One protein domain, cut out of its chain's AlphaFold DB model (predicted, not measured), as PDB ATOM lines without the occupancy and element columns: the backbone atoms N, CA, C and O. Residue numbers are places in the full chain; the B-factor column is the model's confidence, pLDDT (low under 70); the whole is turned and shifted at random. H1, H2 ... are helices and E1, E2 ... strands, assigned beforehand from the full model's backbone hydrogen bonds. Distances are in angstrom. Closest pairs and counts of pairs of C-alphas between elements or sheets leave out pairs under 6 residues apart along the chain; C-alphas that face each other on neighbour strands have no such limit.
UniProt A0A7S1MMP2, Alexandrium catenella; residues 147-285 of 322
ATOM      1  N   ASP A 147      42.393   3.541  16.284       75.12
ATOM      2  CA  ASP A 147      41.588   4.425  17.122       75.12
ATOM      3  C   ASP A 147      40.210   3.841  17.480       75.12
ATOM      4  O   ASP A 147      39.778   4.008  18.620       75.12
ATOM      5  N   LEU A 148      39.551   3.074  16.607       80.06
ATOM      6  CA  LEU A 148      38.288   2.396  16.939       80.06
ATOM      7  C   LEU A 148      38.492   1.230  17.916       80.06
ATOM      8  O   LEU A 148      37.675   1.016  18.817       80.06
ATOM      9  N   ALA A 149      39.586   0.476  17.777       81.88
ATOM     10  CA  ALA A 149      39.938  -0.579  18.731       81.88
ATOM     11  C   ALA A 149      40.290   0.004  20.113       81.88
ATOM     12  O   ALA A 149      39.894  -0.538  21.156       81.88
ATOM     13  N   LYS A 150      40.983   1.149  20.123       86.31
ATOM     14  CA  LYS A 150      41.259   1.934  21.329       86.31
ATOM     15  C   LYS A 150      39.968   2.459  21.958       86.31
ATOM     16  O   LYS A 150      39.769   2.245  23.152       86.31
ATOM     17  N   ALA A 151      39.066   3.041  21.168       88.56
ATOM     18  CA  ALA A 151      37.766   3.530  21.630       88.56
ATOM     19  C   ALA A 151      36.925   2.414  22.264       88.56
ATOM     20  O   ALA A 151      36.388   2.586  23.355       88.56
ATOM     21  N   ALA A 152      36.890   1.225  21.654       92.06
ATOM     22  CA  ALA A 152      36.203   0.060  22.217       92.06
ATOM     23  C   ALA A 152      36.769  -0.348  23.585       92.06
ATOM     24  O   ALA A 152      36.023  -0.640  24.518       92.06
ATOM     25  N   THR A 153      38.096  -0.350  23.714       92.56
ATOM     26  CA  THR A 153      38.781  -0.678  24.972       92.56
ATOM     27  C   THR A 153      38.511   0.377  26.048       92.56
ATOM     28  O   THR A 153      38.237   0.026  27.193       92.56
ATOM     29  N   GLN A 154      38.522   1.658  25.680       94.38
ATOM     30  CA  GLN A 154      38.202   2.766  26.582       94.38
ATOM     31  C   GLN A 154      36.742   2.727  27.047       94.38
ATOM     32  O   GLN A 154      36.494   2.888  28.240       94.38
ATOM     33  N   ALA A 155      35.794   2.453  26.148       94.69
ATOM     34  CA  ALA A 155      34.376   2.322  26.480       94.69
ATOM     35  C   ALA A 155      34.134   1.189  27.492       94.69
ATOM     36  O   ALA A 155      33.452   1.387  28.498       94.69
ATOM     37  N   LEU A 156      34.757   0.022  27.279       96.00
ATOM     38  CA  LEU A 156      34.695  -1.108  28.213       96.00
ATOM     39  C   LEU A 156      35.280  -0.761  29.588       96.00
ATOM     40  O   LEU A 156      34.654  -1.045  30.609       96.00
ATOM     41  N   ALA A 157      36.456  -0.127  29.611       95.00
ATOM     42  CA  ALA A 157      37.123   0.271  30.848       95.00
ATOM     43  C   ALA A 157      36.303   1.310  31.630       95.00
ATOM     44  O   ALA A 157      36.081   1.138  32.828       95.00
ATOM     45  N   LYS A 158      35.795   2.347  30.951       95.06
ATOM     46  CA  LYS A 158      34.951   3.397  31.547       95.06
ATOM     47  C   LYS A 158      33.662   2.824  32.137       95.06
ATOM     48  O   LYS A 158      33.243   3.251  33.208       95.06
ATOM     49  N   ALA A 159      33.060   1.840  31.473       95.56
ATOM     50  CA  ALA A 159      31.849   1.170  31.939       95.56
ATOM     51  C   ALA A 159      32.104   0.069  32.990       95.56
ATOM     52  O   ALA A 159      31.152  -0.564  33.449       95.56
ATOM     53  N   GLY A 160      33.364  -0.179  33.379       95.88
ATOM     54  CA  GLY A 160      33.718  -1.200  34.371       95.88
ATOM     55  C   GLY A 160      33.397  -2.627  33.919       95.88
ATOM     56  O   GLY A 160      33.065  -3.480  34.743       95.88
ATOM     57  N   VAL A 161      33.443  -2.892  32.611       96.50
ATOM     58  CA  VAL A 161      33.095  -4.201  32.050       96.50
ATOM     59  C   VAL A 161      34.254  -5.180  32.280       96.50
ATOM     60  O   VAL A 161      35.383  -4.888  31.879       96.50
ATOM     61  N   PRO A 162      34.019  -6.345  32.909       96.06
ATOM     62  CA  PRO A 162      35.063  -7.341  33.129       96.06
ATOM     63  C   PRO A 162      35.495  -7.990  31.809       96.06
ATOM     64  O   PRO A 162      34.769  -7.951  30.822       96.06
ATOM     65  N   GLN A 163      36.637  -8.685  31.806       92.38
ATOM     66  CA  GLN A 163      37.094  -9.434  30.623       92.38
ATOM     67  C   GLN A 163      36.093 -10.512  30.176       92.38
ATOM     68  O   GLN A 163      35.924 -10.754  28.984       92.38
ATOM     69  N   GLN A 164      35.403 -11.156  31.125       94.50
ATOM     70  CA  GLN A 164      34.360 -12.136  30.827       94.50
ATOM     71  C   GLN A 164      32.982 -11.484  30.890       94.50
ATOM     72  O   GLN A 164      32.361 -11.394  31.949       94.50
ATOM     73  N   PHE A 165      32.498 -11.052  29.733       97.38
ATOM     74  CA  PHE A 165      31.176 -10.460  29.575       97.38
ATOM     75  C   PHE A 165      30.428 -11.093  28.401       97.38
ATOM     76  O   PHE A 165      31.004 -11.765  27.541       97.38
ATOM     77  N   GLY A 166      29.118 -10.888  28.385       97.38
ATOM     78  CA  GLY A 166      28.242 -11.255  27.286       97.38
ATOM     79  C   GLY A 166      27.883 -10.022  26.472       97.38
ATOM     80  O   GLY A 166      27.773  -8.925  27.012       97.38
ATOM     81  N   ALA A 167      27.666 -10.193  25.178       97.19
ATOM     82  CA  ALA A 167      27.143  -9.145  24.320       97.19
ATOM     83  C   ALA A 167      25.941  -9.653  23.527       97.19
ATOM     84  O   ALA A 167      25.907 -10.801  23.076       97.19
ATOM     85  N   VAL A 168      24.960  -8.783  23.329       94.00
ATOM     86  CA  VAL A 168      23.807  -9.029  22.467       94.00
ATOM     87  C   VAL A 168      23.728  -7.929  21.429       94.00
ATOM     88  O   VAL A 168      23.838  -6.754  21.763       94.00
ATOM     89  N   HIS A 169      23.484  -8.319  20.181       90.44
ATOM     90  CA  HIS A 169      23.143  -7.399  19.112       90.44
ATOM     91  C   HIS A 169      21.701  -7.615  18.671       90.44
ATOM     92  O   HIS A 169      21.348  -8.607  18.015       90.44
ATOM     93  N   VAL A 170      20.849  -6.672  19.050       85.62
ATOM     94  CA  VAL A 170      19.435  -6.668  18.703       85.62
ATOM     95  C   VAL A 170      19.245  -5.922  17.387       85.62
ATOM     96  O   VAL A 170      19.292  -4.703  17.346       85.62
ATOM     97  N   ARG A 171      18.975  -6.652  16.306       74.75
ATOM     98  CA  ARG A 171      18.629  -6.110  14.992       74.75
ATOM     99  C   ARG A 171      17.164  -6.379  14.738       74.75
ATOM    100  O   ARG A 171      16.784  -7.463  14.278       74.75
ATOM    101  N   ARG A 172      16.295  -5.447  15.112       65.44
ATOM    102  CA  ARG A 172      14.868  -5.717  14.986       65.44
ATOM    103  C   ARG A 172      14.437  -5.563  13.534       65.44
ATOM    104  O   ARG A 172      14.606  -4.524  12.913       65.44
ATOM    105  N   CYS A 173      13.824  -6.622  13.014       59.31
ATOM    106  CA  CYS A 173      13.193  -6.631  11.704       59.31
ATOM    107  C   CYS A 173      14.132  -6.236  10.539       59.31
ATOM    108  O   CYS A 173      13.624  -5.717   9.560       59.31
ATOM    109  N   ASP A 174      15.443  -6.529  10.538       47.75
ATOM    110  CA  ASP A 174      16.391  -6.202   9.428       47.75
ATOM    111  C   ASP A 174      15.978  -6.734   8.030       47.75
ATOM    112  O   ASP A 174      16.607  -6.490   7.000       47.75
ATOM    113  N   ARG A 175      14.859  -7.454   7.980       49.31
ATOM    114  CA  ARG A 175      14.108  -7.826   6.790       49.31
ATOM    115  C   ARG A 175      12.768  -7.082   6.680       49.31
ATOM    116  O   ARG A 175      11.810  -7.688   6.203       49.31
ATOM    117  N   LEU A 176      12.688  -5.797   7.056       40.66
ATOM    118  CA  LEU A 176      11.472  -4.950   7.030       40.66
ATOM    119  C   LEU A 176      10.732  -5.040   5.682       40.66
ATOM    120  O   LEU A 176       9.513  -4.899   5.616       40.66
ATOM    121  N   TYR A 177      11.468  -5.359   4.614       45.94
ATOM    122  CA  TYR A 177      10.969  -5.463   3.248       45.94
ATOM    123  C   TYR A 177      11.003  -6.886   2.657       45.94
ATOM    124  O   TYR A 177      10.717  -7.066   1.470       45.94
ATOM    125  N   SER A 178      11.328  -7.918   3.444       45.03
ATOM    126  CA  SER A 178      11.107  -9.306   3.038       45.03
ATOM    127  C   SER A 178       9.634  -9.644   3.201       45.03
ATOM    128  O   SER A 178       9.118  -9.708   4.318       45.03
ATOM    129  N   ARG A 179       8.969  -9.942   2.081       48.69
ATOM    130  CA  ARG A 179       7.566 -10.390   2.050       48.69
ATOM    131  C   ARG A 179       7.303 -11.628   2.924       48.69
ATOM    132  O   ARG A 179       6.155 -11.869   3.266       48.69
ATOM    133  N   SER A 180       8.342 -12.380   3.296       46.97
ATOM    134  CA  SER A 180       8.254 -13.630   4.061       46.97
ATOM    135  C   SER A 180       8.751 -13.550   5.514       46.97
ATOM    136  O   SER A 180       8.716 -14.563   6.203       46.97
ATOM    137  N   ALA A 181       9.223 -12.395   6.014       48.28
ATOM    138  CA  ALA A 181       9.869 -12.333   7.334       48.28
ATOM    139  C   ALA A 181       9.630 -11.019   8.104       48.28
ATOM    140  O   ALA A 181      10.574 -10.381   8.560       48.28
ATOM    141  N   LYS A 182       8.362 -10.655   8.331       52.59
ATOM    142  CA  LYS A 182       7.972  -9.629   9.324       52.59
ATOM    143  C   LYS A 182       8.014 -10.153  10.774       52.59
ATOM    144  O   LYS A 182       7.226  -9.718  11.607       52.59
ATOM    145  N   LYS A 183       8.865 -11.133  11.090       61.59
ATOM    146  CA  LYS A 183       9.026 -11.602  12.472       61.59
ATOM    147  C   LYS A 183      10.199 -10.856  13.081       61.59
ATOM    148  O   LYS A 183      11.357 -11.163  12.829       61.59
ATOM    149  N   CYS A 184       9.861  -9.814  13.817       72.94
ATOM    150  CA  CYS A 184      10.792  -9.091  14.657       72.94
ATOM    151  C   CYS A 184      11.149  -9.968  15.861       72.94
ATOM    152  O   CYS A 184      10.278 -10.657  16.393       72.94
ATOM    153  N   THR A 185      12.409  -9.956  16.290       80.44
ATOM    154  CA  THR A 185      12.809 -10.643  17.524       80.44
ATOM    155  C   THR A 185      12.048 -10.028  18.695       80.44
ATOM    156  O   THR A 185      12.023  -8.807  18.832       80.44
ATOM    157  N   ALA A 186      11.379 -10.857  19.495       87.06
ATOM    158  CA  ALA A 186      10.658 -10.399  20.674       87.06
ATOM    159  C   ALA A 186      11.648 -10.139  21.830       87.06
ATOM    160  O   ALA A 186      12.594 -10.921  21.988       87.06
ATOM    161  N   PRO A 187      11.451  -9.095  22.658       91.62
ATOM    162  CA  PRO A 187      12.275  -8.853  23.845       91.62
ATOM    163  C   PRO A 187      12.393 -10.075  24.765       91.62
ATOM    164  O   PRO A 187      13.472 -10.367  25.269       91.62
ATOM    165  N   GLU A 188      11.309 -10.836  24.919       93.12
ATOM    166  CA  GLU A 188      11.231 -12.063  25.719       93.12
ATOM    167  C   GLU A 188      12.209 -13.132  25.221       93.12
ATOM    168  O   GLU A 188      12.856 -13.816  26.013       93.12
ATOM    169  N   THR A 189      12.372 -13.243  23.900       91.19
ATOM    170  CA  THR A 189      13.326 -14.173  23.288       91.19
ATOM    171  C   THR A 189      14.766 -13.798  23.642       91.19
ATOM    172  O   THR A 189      15.577 -14.672  23.946       91.19
ATOM    173  N   VAL A 190      15.090 -12.500  23.631       92.62
ATOM    174  CA  VAL A 190      16.417 -12.010  24.035       92.62
ATOM    175  C   VAL A 190      16.639 -12.232  25.530       92.62
ATOM    176  O   VAL A 190      17.681 -12.758  25.917       92.62
ATOM    177  N   ALA A 191      15.652 -11.892  26.363       95.00
ATOM    178  CA  ALA A 191      15.725 -12.067  27.810       95.00
ATOM    179  C   ALA A 191      15.967 -13.531  28.197       95.00
ATOM    180  O   ALA A 191      16.913 -13.821  28.930       95.00
ATOM    181  N   SER A 192      15.206 -14.457  27.608       93.12
ATOM    182  CA  SER A 192      15.368 -15.896  27.827       93.12
ATOM    183  C   SER A 192      16.771 -16.391  27.445       93.12
ATOM    184  O   SER A 192      17.383 -17.168  28.182       93.12
ATOM    185  N   ALA A 193      17.337 -15.895  26.337       93.06
ATOM    186  CA  ALA A 193      18.702 -16.241  25.950       93.06
ATOM    187  C   ALA A 193      19.751 -15.715  26.947       93.06
ATOM    188  O   ALA A 193      20.732 -16.406  27.223       93.06
ATOM    189  N   ILE A 194      19.571 -14.525  27.517       94.50
ATOM    190  CA  ILE A 194      20.480 -14.022  28.557       94.50
ATOM    191  C   ILE A 194      20.316 -14.837  29.854       94.50
ATOM    192  O   ILE A 194      21.303 -15.230  30.474       94.50
ATOM    193  N   GLU A 195      19.085 -15.146  30.264       93.06
ATOM    194  CA  GLU A 195      18.786 -15.907  31.489       93.06
ATOM    195  C   GLU A 195      19.328 -17.333  31.481       93.06
ATOM    196  O   GLU A 195      19.778 -17.836  32.515       93.06
ATOM    197  N   SER A 196      19.352 -17.981  30.316       92.56
ATOM    198  CA  SER A 196      19.899 -19.331  30.186       92.56
ATOM    199  C   SER A 196      21.427 -19.386  30.371       92.56
ATOM    200  O   SER A 196      22.007 -20.465  30.288       92.56
ATOM    201  N   ARG A 197      22.101 -18.243  30.580       93.50
ATOM    202  CA  ARG A 197      23.567 -18.094  30.620       93.50
ATOM    203  C   ARG A 197      24.034 -17.445  31.920       93.50
ATOM    204  O   ARG A 197      24.664 -16.391  31.935       93.50
ATOM    205  N   LYS A 198      23.751 -18.130  33.027       91.00
ATOM    206  CA  LYS A 198      24.053 -17.670  34.393       91.00
ATOM    207  C   LYS A 198      25.549 -17.507  34.704       91.00
ATOM    208  O   LYS A 198      25.878 -16.901  35.714       91.00
ATOM    209  N   SER A 199      26.443 -18.044  33.868       91.38
ATOM    210  CA  SER A 199      27.898 -17.900  34.022       91.38
ATOM    211  C   SER A 199      28.417 -16.495  33.705       91.38
ATOM    212  O   SER A 199      29.552 -16.185  34.050       91.38
ATOM    213  N   VAL A 200      27.612 -15.650  33.055       94.88
ATOM    214  CA  VAL A 200      27.989 -14.288  32.674       94.88
ATOM    215  C   VAL A 200      27.234 -13.285  33.540       94.88
ATOM    216  O   VAL A 200      26.009 -13.185  33.454       94.88
ATOM    217  N   SER A 201      27.975 -12.521  34.342       95.06
ATOM    218  CA  SER A 201      27.422 -11.504  35.242       95.06
ATOM    219  C   SER A 201      27.207 -10.148  34.573       95.06
ATOM    220  O   SER A 201      26.333  -9.410  35.007       95.06
ATOM    221  N   VAL A 202      27.945  -9.802  33.515       97.25
ATOM    222  CA  VAL A 202      27.802  -8.512  32.817       97.25
ATOM    223  C   VAL A 202      27.411  -8.733  31.364       97.25
ATOM    224  O   VAL A 202      28.085  -9.466  30.642       97.25
ATOM    225  N   TRP A 203      26.328  -8.086  30.936       97.69
ATOM    226  CA  TRP A 203      25.819  -8.137  29.570       97.69
ATOM    227  C   TRP A 203      25.751  -6.747  28.948       97.69
ATOM    228  O   TRP A 203      25.162  -5.837  29.525       97.69
ATOM    229  N   LEU A 204      26.306  -6.611  27.747       97.38
ATOM    230  CA  LEU A 204      26.182  -5.417  26.915       97.38
ATOM    231  C   LEU A 204      25.100  -5.626  25.855       97.38
ATOM    232  O   LEU A 204      25.060  -6.676  25.210       97.38
ATOM    233  N   VAL A 205      24.229  -4.638  25.665       95.19
ATOM    234  CA  VAL A 205      23.125  -4.698  24.698       95.19
ATOM    235  C   VAL A 205      23.279  -3.581  23.672       95.19
ATOM    236  O   VAL A 205      22.990  -2.424  23.963       95.19
ATOM    237  N   PHE A 206      23.687  -3.968  22.466       91.62
ATOM    238  CA  PHE A 206      23.709  -3.118  21.275       91.62
ATOM    239  C   PHE A 206      22.414  -3.306  20.503       91.62
ATOM    240  O   PHE A 206      21.937  -4.444  20.377       91.62
ATOM    241  N   TYR A 207      21.814  -2.231  20.005       85.56
ATOM    242  CA  TYR A 207      20.447  -2.320  19.511       85.56
ATOM    243  C   TYR A 207      20.132  -1.390  18.335       85.56
ATOM    244  O   TYR A 207      20.515  -0.236  18.269       85.56
ATOM    245  N   TYR A 208      19.329  -1.914  17.414       76.56
ATOM    246  CA  TYR A 208      18.665  -1.185  16.343       76.56
ATOM    247  C   TYR A 208      17.178  -1.546  16.395       76.56
ATOM    248  O   TYR A 208      16.754  -2.604  15.909       76.56
ATOM    249  N   THR A 209      16.395  -0.728  17.104       75.81
ATOM    250  CA  THR A 209      15.010  -1.043  17.495       75.81
ATOM    251  C   THR A 209      14.130   0.208  17.512       75.81
ATOM    252  O   THR A 209      14.619   1.320  17.665       75.81
ATOM    253  N   GLU A 210      12.815   0.043  17.407       71.81
ATOM    254  CA  GLU A 210      11.828   1.106  17.620       71.81
ATOM    255  C   GLU A 210      11.733   1.556  19.083       71.81
ATOM    256  O   GLU A 210      12.150   0.859  20.013       71.81
ATOM    257  N   ALA A 211      11.089   2.708  19.279       77.94
ATOM    258  CA  ALA A 211      10.796   3.262  20.592       77.94
ATOM    259  C   ALA A 211      10.059   2.262  21.506       77.94
ATOM    260  O   ALA A 211       9.105   1.599  21.100       77.94
ATOM    261  N   GLY A 212      10.497   2.180  22.766       84.00
ATOM    262  CA  GLY A 212       9.909   1.322  23.800       84.00
ATOM    263  C   GLY A 212      10.442  -0.115  23.838       84.00
ATOM    264  O   GLY A 212      10.275  -0.785  24.859       84.00
ATOM    265  N   TYR A 213      11.133  -0.588  22.792       87.00
ATOM    266  CA  TYR A 213      11.714  -1.936  22.782       87.00
ATOM    267  C   TYR A 213      12.742  -2.117  23.906       87.00
ATOM    268  O   TYR A 213      12.660  -3.071  24.680       87.00
ATOM    269  N   THR A 214      13.699  -1.194  24.010       89.94
ATOM    270  CA  THR A 214      14.780  -1.253  25.003       89.94
ATOM    271  C   THR A 214      14.254  -1.138  26.423       89.94
ATOM    272  O   THR A 214      14.683  -1.900  27.282       89.94
ATOM    273  N   SER A 215      13.253  -0.286  26.665       91.94
ATOM    274  CA  SER A 215      12.581  -0.180  27.964       91.94
ATOM    275  C   SER A 215      11.921  -1.498  28.376       91.94
ATOM    276  O   SER A 215      12.107  -1.957  29.503       91.94
ATOM    277  N   LYS A 216      11.201  -2.152  27.452       94.38
ATOM    278  CA  LYS A 216      10.581  -3.459  27.712       94.38
ATOM    279  C   LYS A 216      11.631  -4.546  27.956       94.38
ATOM    280  O   LYS A 216      11.480  -5.344  28.876       94.38
ATOM    281  N   LEU A 217      12.702  -4.574  27.162       94.38
ATOM    282  CA  LEU A 217      13.801  -5.522  27.357       94.38
ATOM    283  C   LEU A 217      14.502  -5.300  28.704       94.38
ATOM    284  O   LEU A 217      14.761  -6.265  29.415       94.38
ATOM    285  N   ALA A 218      14.763  -4.048  29.080       94.88
ATOM    286  CA  ALA A 218      15.354  -3.702  30.367       94.88
ATOM    287  C   ALA A 218      14.493  -4.213  31.526       94.88
ATOM    288  O   ALA A 218      15.025  -4.842  32.433       94.88
ATOM    289  N   GLN A 219      13.169  -4.023  31.460       95.81
ATOM    290  CA  GLN A 219      12.232  -4.539  32.463       95.81
ATOM    291  C   GLN A 219      12.281  -6.068  32.573       95.81
ATOM    292  O   GLN A 219      12.339  -6.594  33.677       95.81
ATOM    293  N   LEU A 220      12.297  -6.786  31.447       95.75
ATOM    294  CA  LEU A 220      12.393  -8.252  31.445       95.75
ATOM    295  C   LEU A 220      13.732  -8.758  31.993       95.75
ATOM    296  O   LEU A 220      13.805  -9.847  32.546       95.75
ATOM    297  N   LEU A 221      14.799  -7.978  31.830       94.50
ATOM    298  CA  LEU A 221      16.125  -8.326  32.326       94.50
ATOM    299  C   LEU A 221      16.342  -7.950  33.796       94.50
ATOM    300  O   LEU A 221      17.331  -8.413  34.383       94.50
ATOM    301  N   GLN A 222      15.430  -7.182  34.406       91.50
ATOM    302  CA  GLN A 222      15.429  -6.954  35.848       91.50
ATOM    303  C   GLN A 222      15.257  -8.292  36.561       91.50
ATOM    304  O   GLN A 222      14.277  -9.005  36.387       91.50
ATOM    305  N   CYS A 223      16.245  -8.631  37.373       85.31
ATOM    306  CA  CYS A 223      16.300  -9.901  38.076       85.31
ATOM    307  C   CYS A 223      16.679  -9.586  39.522       85.31
ATOM    308  O   CYS A 223      17.870  -9.544  39.846       85.31
ATOM    309  N   PRO A 224      15.691  -9.257  40.376       85.25
ATOM    310  CA  PRO A 224      15.945  -8.946  41.776       85.25
ATOM    311  C   PRO A 224      16.701 -10.097  42.451       85.25
ATOM    312  O   PRO A 224      16.272 -11.247  42.391       85.25
ATOM    313  N   GLY A 225      17.843  -9.791  43.071       84.06
ATOM    314  CA  GLY A 225      18.694 -10.782  43.744       84.06
ATOM    315  C   GLY A 225      19.651 -11.561  42.832       84.06
ATOM    316  O   GLY A 225      20.416 -12.388  43.321       84.06
ATOM    317  N   CYS A 226      19.656 -11.298  41.526       86.94
ATOM    318  CA  CYS A 226      20.602 -11.906  40.596       86.94
ATOM    319  C   CYS A 226      21.858 -11.035  40.495       86.94
ATOM    320  O   CYS A 226      21.762  -9.818  40.350       86.94
ATOM    321  N   ASN A 227      23.045 -11.649  40.503       90.00
ATOM    322  CA  ASN A 227      24.306 -10.946  40.246       90.00
ATOM    323  C   ASN A 227      24.501 -10.701  38.735       90.00
ATOM    324  O   ASN A 227      25.437 -11.223  38.126       90.00
ATOM    325  N   ARG A 228      23.545 -10.001  38.109       93.81
ATOM    326  CA  ARG A 228      23.547  -9.681  36.679       93.81
ATOM    327  C   ARG A 228      23.417  -8.177  36.469       93.81
ATOM    328  O   ARG A 228      22.392  -7.593  36.807       93.81
ATOM    329  N   THR A 229      24.408  -7.598  35.813       95.56
ATOM    330  CA  THR A 229      24.416  -6.220  35.329       95.56
ATOM    331  C   THR A 229      24.157  -6.218  33.829       95.56
ATOM    332  O   THR A 229      24.780  -6.975  33.082       95.56
ATOM    333  N   VAL A 230      23.241  -5.365  33.378       95.81
ATOM    334  CA  VAL A 230      22.954  -5.162  31.955       95.81
ATOM    335  C   VAL A 230      23.203  -3.699  31.620       95.81
ATOM    336  O   VAL A 230      22.631  -2.820  32.258       95.81
ATOM    337  N   ILE A 231      24.050  -3.450  30.625       95.81
ATOM    338  CA  ILE A 231      24.416  -2.113  30.154       95.81
ATOM    339  C   ILE A 231      23.971  -2.009  28.695       95.81
ATOM    340  O   ILE A 231      24.375  -2.808  27.851       95.81
ATOM    341  N   PHE A 232      23.095  -1.055  28.405       94.44
ATOM    342  CA  PHE A 232      22.684  -0.748  27.034       94.44
ATOM    343  C   PHE A 232      23.755   0.102  26.342       94.44
ATOM    344  O   PHE A 232      24.662   0.585  27.007       94.44
ATOM    345  N   GLU A 233      23.705   0.256  25.022       90.00
ATOM    346  CA  GLU A 233      24.773   0.949  24.286       90.00
ATOM    347  C   GLU A 233      24.900   2.447  24.604       90.00
ATOM    348  O   GLU A 233      26.016   2.962  24.591       90.00
ATOM    349  N   ASP A 234      23.799   3.133  24.938       88.31
ATOM    350  CA  ASP A 234      23.780   4.598  25.086       88.31
ATOM    351  C   ASP A 234      24.819   5.149  26.086       88.31
ATOM    352  O   ASP A 234      25.517   6.107  25.749       88.31
ATOM    353  N   PRO A 235      25.008   4.565  27.289       88.50
ATOM    354  CA  PRO A 235      25.986   5.051  28.262       88.50
ATOM    355  C   PRO A 235      27.443   4.708  27.919       88.50
ATOM    356  O   PRO A 235      28.344   5.149  28.629       88.50
ATOM    357  N   LEU A 236      27.695   3.889  26.890       87.56
ATOM    358  CA  LEU A 236      29.051   3.465  26.534       87.56
ATOM    359  C   LEU A 236      29.817   4.525  25.729       87.56
ATOM    360  O   LEU A 236      31.023   4.369  25.564       87.56
ATOM    361  N   GLU A 237      29.139   5.574  25.237       87.88
ATOM    362  CA  GLU A 237      29.741   6.663  24.446       87.88
ATOM    363  C   GLU A 237      30.658   6.130  23.327       87.88
ATOM    364  O   GLU A 237      31.813   6.519  23.180       87.88
ATOM    365  N   LEU A 238      30.143   5.182  22.538       84.94
ATOM    366  CA  LEU A 238      30.938   4.388  21.590       84.94
ATOM    367  C   LEU A 238      31.546   5.196  20.442       84.94
ATOM    368  O   LEU A 238      32.370   4.669  19.700       84.94
ATOM    369  N   ASN A 239      31.125   6.445  20.259       83.31
ATOM    370  CA  ASN A 239      31.670   7.318  19.241       83.31
ATOM    371  C   ASN A 239      32.736   8.253  19.844       83.31
ATOM    372  O   ASN A 239      32.371   9.266  20.447       83.31
ATOM    373  N   PRO A 240      34.040   7.978  19.636       77.12
ATOM    374  CA  PRO A 240      35.126   8.801  20.167       77.12
ATOM    375  C   PRO A 240      35.160  10.230  19.604       77.12
ATOM    376  O   PRO A 240      35.828  11.086  20.177       77.12
ATOM    377  N   TYR A 241      34.458  10.508  18.504       78.31
ATOM    378  CA  TYR A 241      34.425  11.832  17.882       78.31
ATOM    379  C   TYR A 241      33.266  12.701  18.384       78.31
ATOM    380  O   TYR A 241      33.234  13.897  18.097       78.31
ATOM    381  N   GLY A 242      32.305  12.124  19.114       75.19
ATOM    382  CA  GLY A 242      31.183  12.861  19.708       75.19
ATOM    383  C   GLY A 242      30.217  13.505  18.703       75.19
ATOM    384  O   GLY A 242      29.371  14.301  19.100       75.19
ATOM    385  N   ASP A 243      30.307  13.169  17.415       70.06
ATOM    386  CA  ASP A 243      29.463  13.728  16.348       70.06
ATOM    387  C   ASP A 243      28.147  12.955  16.138       70.06
ATOM    388  O   ASP A 243      27.344  13.284  15.261       70.06
ATOM    389  N   GLY A 244      27.914  11.927  16.960       64.75
ATOM    390  CA  GLY A 244      26.709  11.107  16.937       64.75
ATOM    391  C   GLY A 244      26.670  10.069  15.816       64.75
ATOM    392  O   GLY A 244      25.635   9.446  15.631       64.75
ATOM    393  N   ASP A 245      27.753   9.845  15.071       63.28
ATOM    394  CA  ASP A 245      27.803   8.844  14.003       63.28
ATOM    395  C   ASP A 245      27.536   7.395  14.476       63.28
ATOM    396  O   ASP A 245      28.223   6.833  15.339       63.28
ATOM    397  N   ASN A 246      26.544   6.763  13.843       65.00
ATOM    398  CA  ASN A 246      26.138   5.384  14.097       65.00
ATOM    399  C   ASN A 246      27.078   4.364  13.453       65.00
ATOM    400  O   ASN A 246      27.115   3.219  13.895       65.00
ATOM    401  N   PHE A 247      27.826   4.740  12.413       68.25
ATOM    402  CA  PHE A 247      28.791   3.832  11.806       68.25
ATOM    403  C   PHE A 247      29.930   3.525  12.757       68.25
ATOM    404  O   PHE A 247      30.212   2.362  13.030       68.25
ATOM    405  N   VAL A 248      30.554   4.580  13.278       72.88
ATOM    406  CA  VAL A 248      31.633   4.478  14.255       72.88
ATOM    407  C   VAL A 248      31.127   3.763  15.502       72.88
ATOM    408  O   VAL A 248      31.726   2.774  15.910       72.88
ATOM    409  N   THR A 249      29.963   4.166  16.018       79.19
ATOM    410  CA  THR A 249      29.275   3.471  17.121       79.19
ATOM    411  C   THR A 249      29.131   1.974  16.836       79.19
ATOM    412  O   THR A 249      29.506   1.148  17.665       79.19
ATOM    413  N   TYR A 250      28.668   1.600  15.640       78.19
ATOM    414  CA  TYR A 250      28.511   0.207  15.228       78.19
ATOM    415  C   TYR A 250      29.845  -0.538  15.090       78.19
ATOM    416  O   TYR A 250      29.942  -1.705  15.469       78.19
ATOM    417  N   LEU A 251      30.881   0.093  14.536       78.56
ATOM    418  CA  LEU A 251      32.205  -0.515  14.386       78.56
ATOM    419  C   LEU A 251      32.888  -0.721  15.740       78.56
ATOM    420  O   LEU A 251      33.478  -1.778  15.973       78.56
ATOM    421  N   VAL A 252      32.757   0.244  16.647       85.88
ATOM    422  CA  VAL A 252      33.228   0.138  18.029       85.88
ATOM    423  C   VAL A 252      32.426  -0.932  18.772       85.88
ATOM    424  O   VAL A 252      33.023  -1.822  19.380       85.88
ATOM    425  N   ALA A 253      31.097  -0.960  18.631       88.88
ATOM    426  CA  ALA A 253      30.253  -2.043  19.137       88.88
ATOM    427  C   ALA A 253      30.706  -3.408  18.597       88.88
ATOM    428  O   ALA A 253      30.829  -4.361  19.358       88.88
ATOM    429  N   GLN A 254      31.018  -3.521  17.303       85.19
ATOM    430  CA  GLN A 254      31.560  -4.740  16.692       85.19
ATOM    431  C   GLN A 254      32.878  -5.174  17.334       85.19
ATOM    432  O   GLN A 254      33.052  -6.369  17.586       85.19
ATOM    433  N   GLN A 255      33.785  -4.241  17.636       87.00
ATOM    434  CA  GLN A 255      35.015  -4.562  18.367       87.00
ATOM    435  C   GLN A 255      34.720  -5.084  19.768       87.00
ATOM    436  O   GLN A 255      35.286  -6.096  20.179       87.00
ATOM    437  N   ILE A 256      33.787  -4.452  20.477       93.25
ATOM    438  CA  ILE A 256      33.364  -4.908  21.800       93.25
ATOM    439  C   ILE A 256      32.742  -6.310  21.719       93.25
ATOM    440  O   ILE A 256      33.155  -7.219  22.432       93.25
ATOM    441  N   MET A 257      31.798  -6.529  20.804       92.50
ATOM    442  CA  MET A 257      31.121  -7.816  20.615       92.50
ATOM    443  C   MET A 257      32.092  -8.953  20.280       92.50
ATOM    444  O   MET A 257      31.840 -10.101  20.644       92.50
ATOM    445  N   ARG A 258      33.220  -8.661  19.621       87.25
ATOM    446  CA  ARG A 258      34.260  -9.667  19.353       87.25
ATOM    447  C   ARG A 258      34.983 -10.138  20.608       87.25
ATOM    448  O   ARG A 258      35.350 -11.312  20.660       87.25
ATOM    449  N   LYS A 259      35.167  -9.245  21.579       91.19
ATOM    450  CA  LYS A 259      35.818  -9.533  22.862       91.19
ATOM    451  C   LYS A 259      34.891 -10.259  23.843       91.19
ATOM    452  O   LYS A 259      35.364 -10.805  24.832       91.19
ATOM    453  N   ALA A 260      33.585 -10.295  23.574       94.56
ATOM    454  CA  ALA A 260      32.622 -10.950  24.449       94.56
ATOM    455  C   ALA A 260      32.868 -12.466  24.537       94.56
ATOM    456  O   ALA A 260      33.015 -13.159  23.524       94.56
ATOM    457  N   ALA A 261      32.829 -13.001  25.759       95.00
ATOM    458  CA  ALA A 261      32.907 -14.436  26.015       95.00
ATOM    459  C   ALA A 261      31.690 -15.172  25.438       95.00
ATOM    460  O   ALA A 261      31.804 -16.310  24.986       95.00
ATOM    461  N   ILE A 262      30.529 -14.512  25.421       94.88
ATOM    462  CA  ILE A 262      29.334 -14.993  24.732       94.88
ATOM    463  C   ILE A 262      28.758 -13.863  23.887       94.88
ATOM    464  O   ILE A 262      28.523 -12.770  24.393       94.88
ATOM    465  N   PHE A 263      28.468 -14.141  22.621       93.81
ATOM    466  CA  PHE A 263      27.817 -13.200  21.718       93.81
ATOM    467  C   PHE A 263      26.493 -13.767  21.193       93.81
ATOM    468  O   PHE A 263      26.444 -14.906  20.728       93.81
ATOM    469  N   VAL A 264      25.423 -12.976  21.265       91.00
ATOM    470  CA  VAL A 264      24.087 -13.317  20.755       91.00
ATOM    471  C   VAL A 264      23.702 -12.341  19.642       91.00
ATOM    472  O   VAL A 264      23.399 -11.179  19.903       91.00
ATOM    473  N   ASP A 265      23.669 -12.819  18.400       85.94
ATOM    474  CA  ASP A 265      23.150 -12.088  17.244       85.94
ATOM    475  C   ASP A 265      21.704 -12.503  16.945       85.94
ATOM    476  O   ASP A 265      21.379 -13.670  16.694       85.94
ATOM    477  N   THR A 266      20.814 -11.516  16.941       79.88
ATOM    478  CA  THR A 266      19.385 -11.724  16.697       79.88
ATOM    479  C   THR A 266      19.012 -11.840  15.217       79.88
ATOM    480  O   THR A 266      17.872 -12.200  14.920       79.88
ATOM    481  N   VAL A 267      19.951 -11.640  14.280       72.50
ATOM    482  CA  VAL A 267      19.731 -11.854  12.829       72.50
ATOM    483  C   VAL A 267      19.221 -13.262  12.515       72.50
ATOM    484  O   VAL A 267      18.449 -13.452  11.574       72.50
ATOM    485  N   GLY A 268      19.645 -14.252  13.304       62.44
ATOM    486  CA  GLY A 268      19.254 -15.654  13.155       62.44
ATOM    487  C   GLY A 268      17.919 -16.028  13.804       62.44
ATOM    488  O   GLY A 268      17.596 -17.210  13.845       62.44
ATOM    489  N   CYS A 269      17.148 -15.079  14.349       62.12
ATOM    490  CA  CYS A 269      15.897 -15.419  15.023       62.12
ATOM    491  C   CYS A 269      14.878 -16.002  14.031       62.12
ATOM    492  O   CYS A 269      14.383 -15.307  13.137       62.12
ATOM    493  N   LYS A 270      14.547 -17.285  14.197       66.12
ATOM    494  CA  LYS A 270      13.538 -17.984  13.399       66.12
ATOM    495  C   LYS A 270      12.534 -18.634  14.338       66.12
ATOM    496  O   LYS A 270      12.905 -19.409  15.208       66.12
ATOM    497  N   ASP A 271      11.263 -18.278  14.164       69.81
ATOM    498  CA  ASP A 271      10.148 -18.838  14.936       69.81
ATOM    499  C   ASP A 271      10.334 -18.735  16.465       69.81
ATOM    500  O   ASP A 271       9.941 -19.622  17.212       69.81
ATOM    501  N   GLY A 272      10.933 -17.630  16.930       69.06
ATOM    502  CA  GLY A 272      11.179 -17.379  18.357       69.06
ATOM    503  C   GLY A 272      12.430 -18.060  18.916       69.06
ATOM    504  O   GLY A 272      12.678 -17.969  20.114       69.06
ATOM    505  N   VAL A 273      13.234 -18.708  18.068       75.12
ATOM    506  CA  VAL A 273      14.485 -19.370  18.451       75.12
ATOM    507  C   VAL A 273      15.678 -18.586  17.909       75.12
ATOM    508  O   VAL A 273      15.765 -18.318  16.710       75.12
ATOM    509  N   LEU A 274      16.618 -18.236  18.790       80.00
ATOM    510  CA  LEU A 274      17.874 -17.577  18.425       80.00
ATOM    511  C   LEU A 274      18.921 -18.614  18.019       80.00
ATOM    512  O   LEU A 274      19.378 -19.394  18.850       80.00
ATOM    513  N   THR A 275      19.334 -18.592  16.753       77.62
ATOM    514  CA  THR A 275      20.394 -19.482  16.247       77.62
ATOM    515  C   THR A 275      21.779 -18.829  16.236       77.62
ATOM    516  O   THR A 275      22.778 -19.528  16.120       77.62
ATOM    517  N   GLY A 276      21.860 -17.498  16.340       79.25
ATOM    518  CA  GLY A 276      23.107 -16.728  16.275       79.25
ATOM    519  C   GLY A 276      23.829 -16.626  17.614       79.25
ATOM    520  O   GLY A 276      24.113 -15.525  18.067       79.25
ATOM    521  N   ILE A 277      24.074 -17.744  18.294       86.06
ATOM    522  CA  ILE A 277      24.735 -17.742  19.605       86.06
ATOM    523  C   ILE A 277      26.153 -18.287  19.453       86.06
ATOM    524  O   ILE A 277      26.350 -19.428  19.045       86.06
ATOM    525  N   HIS A 278      27.132 -17.476  19.834       87.56
ATOM    526  CA  HIS A 278      28.551 -17.791  19.770       87.56
ATOM    527  C   HIS A 278      29.123 -17.839  21.188       87.56
ATOM    528  O   HIS A 278      29.231 -16.806  21.847       87.56
ATOM    529  N   ASP A 279      29.490 -19.029  21.660       89.69
ATOM    530  CA  ASP A 279      30.171 -19.216  22.943       89.69
ATOM    531  C   ASP A 279      31.683 -19.324  22.711       89.69
ATOM    532  O   ASP A 279      32.178 -20.305  22.152       89.69
ATOM    533  N   ARG A 280      32.409 -18.281  23.112       86.62
ATOM    534  CA  ARG A 280      33.868 -18.145  22.990       86.62
ATOM    535  C   ARG A 280      34.579 -18.342  24.325       86.62
ATOM    536  O   ARG A 280      35.807 -18.345  24.359       86.62
ATOM    537  N   SER A 281      33.837 -18.573  25.410       82.69
ATOM    538  CA  SER A 281      34.388 -18.743  26.761       82.69
ATOM    539  C   SER A 281      35.396 -19.897  26.848       82.69
ATOM    540  O   SER A 281      36.334 -19.859  27.643       82.69
ATOM    541  N   LYS A 282      35.245 -20.907  25.982       75.00
ATOM    542  CA  LYS A 282      36.164 -22.047  25.877       75.00
ATOM    543  C   LYS A 282      37.410 -21.750  25.038       75.00
ATOM    544  O   LYS A 282      38.446 -22.353  25.290       75.00
ATOM    545  N   ALA A 283      37.318 -20.832  24.074       63.03
ATOM    546  CA  ALA A 283      38.427 -20.458  23.194       63.03
ATOM    547  C   ALA A 283      39.417 -19.502  23.880       63.03
ATOM    548  O   ALA A 283      40.616 -19.606  23.648       63.03
ATOM    549  N   ALA A 284      38.939 -18.643  24.788       56.03
ATOM    550  CA  ALA A 284      39.766 -17.663  25.502       56.03
ATOM    551  C   ALA A 284      40.918 -18.282  26.323       56.03
ATOM    552  O   ALA A 284      41.932 -17.630  26.539       56.03
ATOM    553  N   LYS A 285      40.820 -19.561  26.722       52.41
ATOM    554  CA  LYS A 285      41.929 -20.272  27.385       52.41
ATOM    555  C   LYS A 285      43.139 -20.528  26.470       52.41
ATOM    556  O   LYS A 285      44.188 -20.905  26.975       52.41
TER     557      LYS A 285
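This is residues 147 to 285 of the 322 residues of a protein of Alexandrium catenella (UniProt A0A7S1MMP2). A twisted five-stranded sheet stands between helices, H2 and H3 over one face and H4 over the other, making three layers; H1 packs on H4. The sheet curls round H2. The 139 printed residues run H1 E1 H2 E2 H3 E3 H4 E4 E5, four named helices and five named strands; the mixed sheet is ordered E3 E2 E1 E4 E5. The class is mixed, and the whole is compact, radius of gyration of the C-alphas 14.8 A, spanning 40 by 37 by 30 A.

H1, residues 147 to 158, touches H4, residues 246 to 259, closest C-alphas Ala 152 and Val 252, 5.1 A. E1, residues 166 to 171, is parallel to E2, residues 202 to 208 (N 168 to O 204, 2.8 A), and to E4, residues 262 to 270 (N 167 to O 262, 2.8 A). H2, residues 187 to 195, touches H3, residues 213 to 221, closest C-alphas Pro 187 and Leu 217, 5.1 A. E3, residues 229 to 232, is parallel to E2 (N 203 to O 229, 2.9 A). E5, residues 273 to 279, forms an antiparallel hairpin with E4 (N 265 to O 276, 2.8 A). E1-H2-E2 and E2-H3-E3 are strand-helix-strand units, parallel neighbours joined through a helix; E3-H4-E4 is a split one, with E2 and E1 between; the three crossovers are right-handed. Every O i to N i+4 pair in the four helices is within hydrogen-bond range.

H1 begins at C-alpha 147 (41.588, 4.425, 17.122); E5 ends at C-alpha 279 (30.171, -19.216, 22.943). H4 is 19.8 A long, E2 20.2 A and E4 19.7 A, bending at residue 267.

The printed part has no cut. The links E1 to H2 and E3 to H4 are long. Confidence is under 70 at residues 172 to 183, 244 to 247, 268 to 272 and 283 to 285.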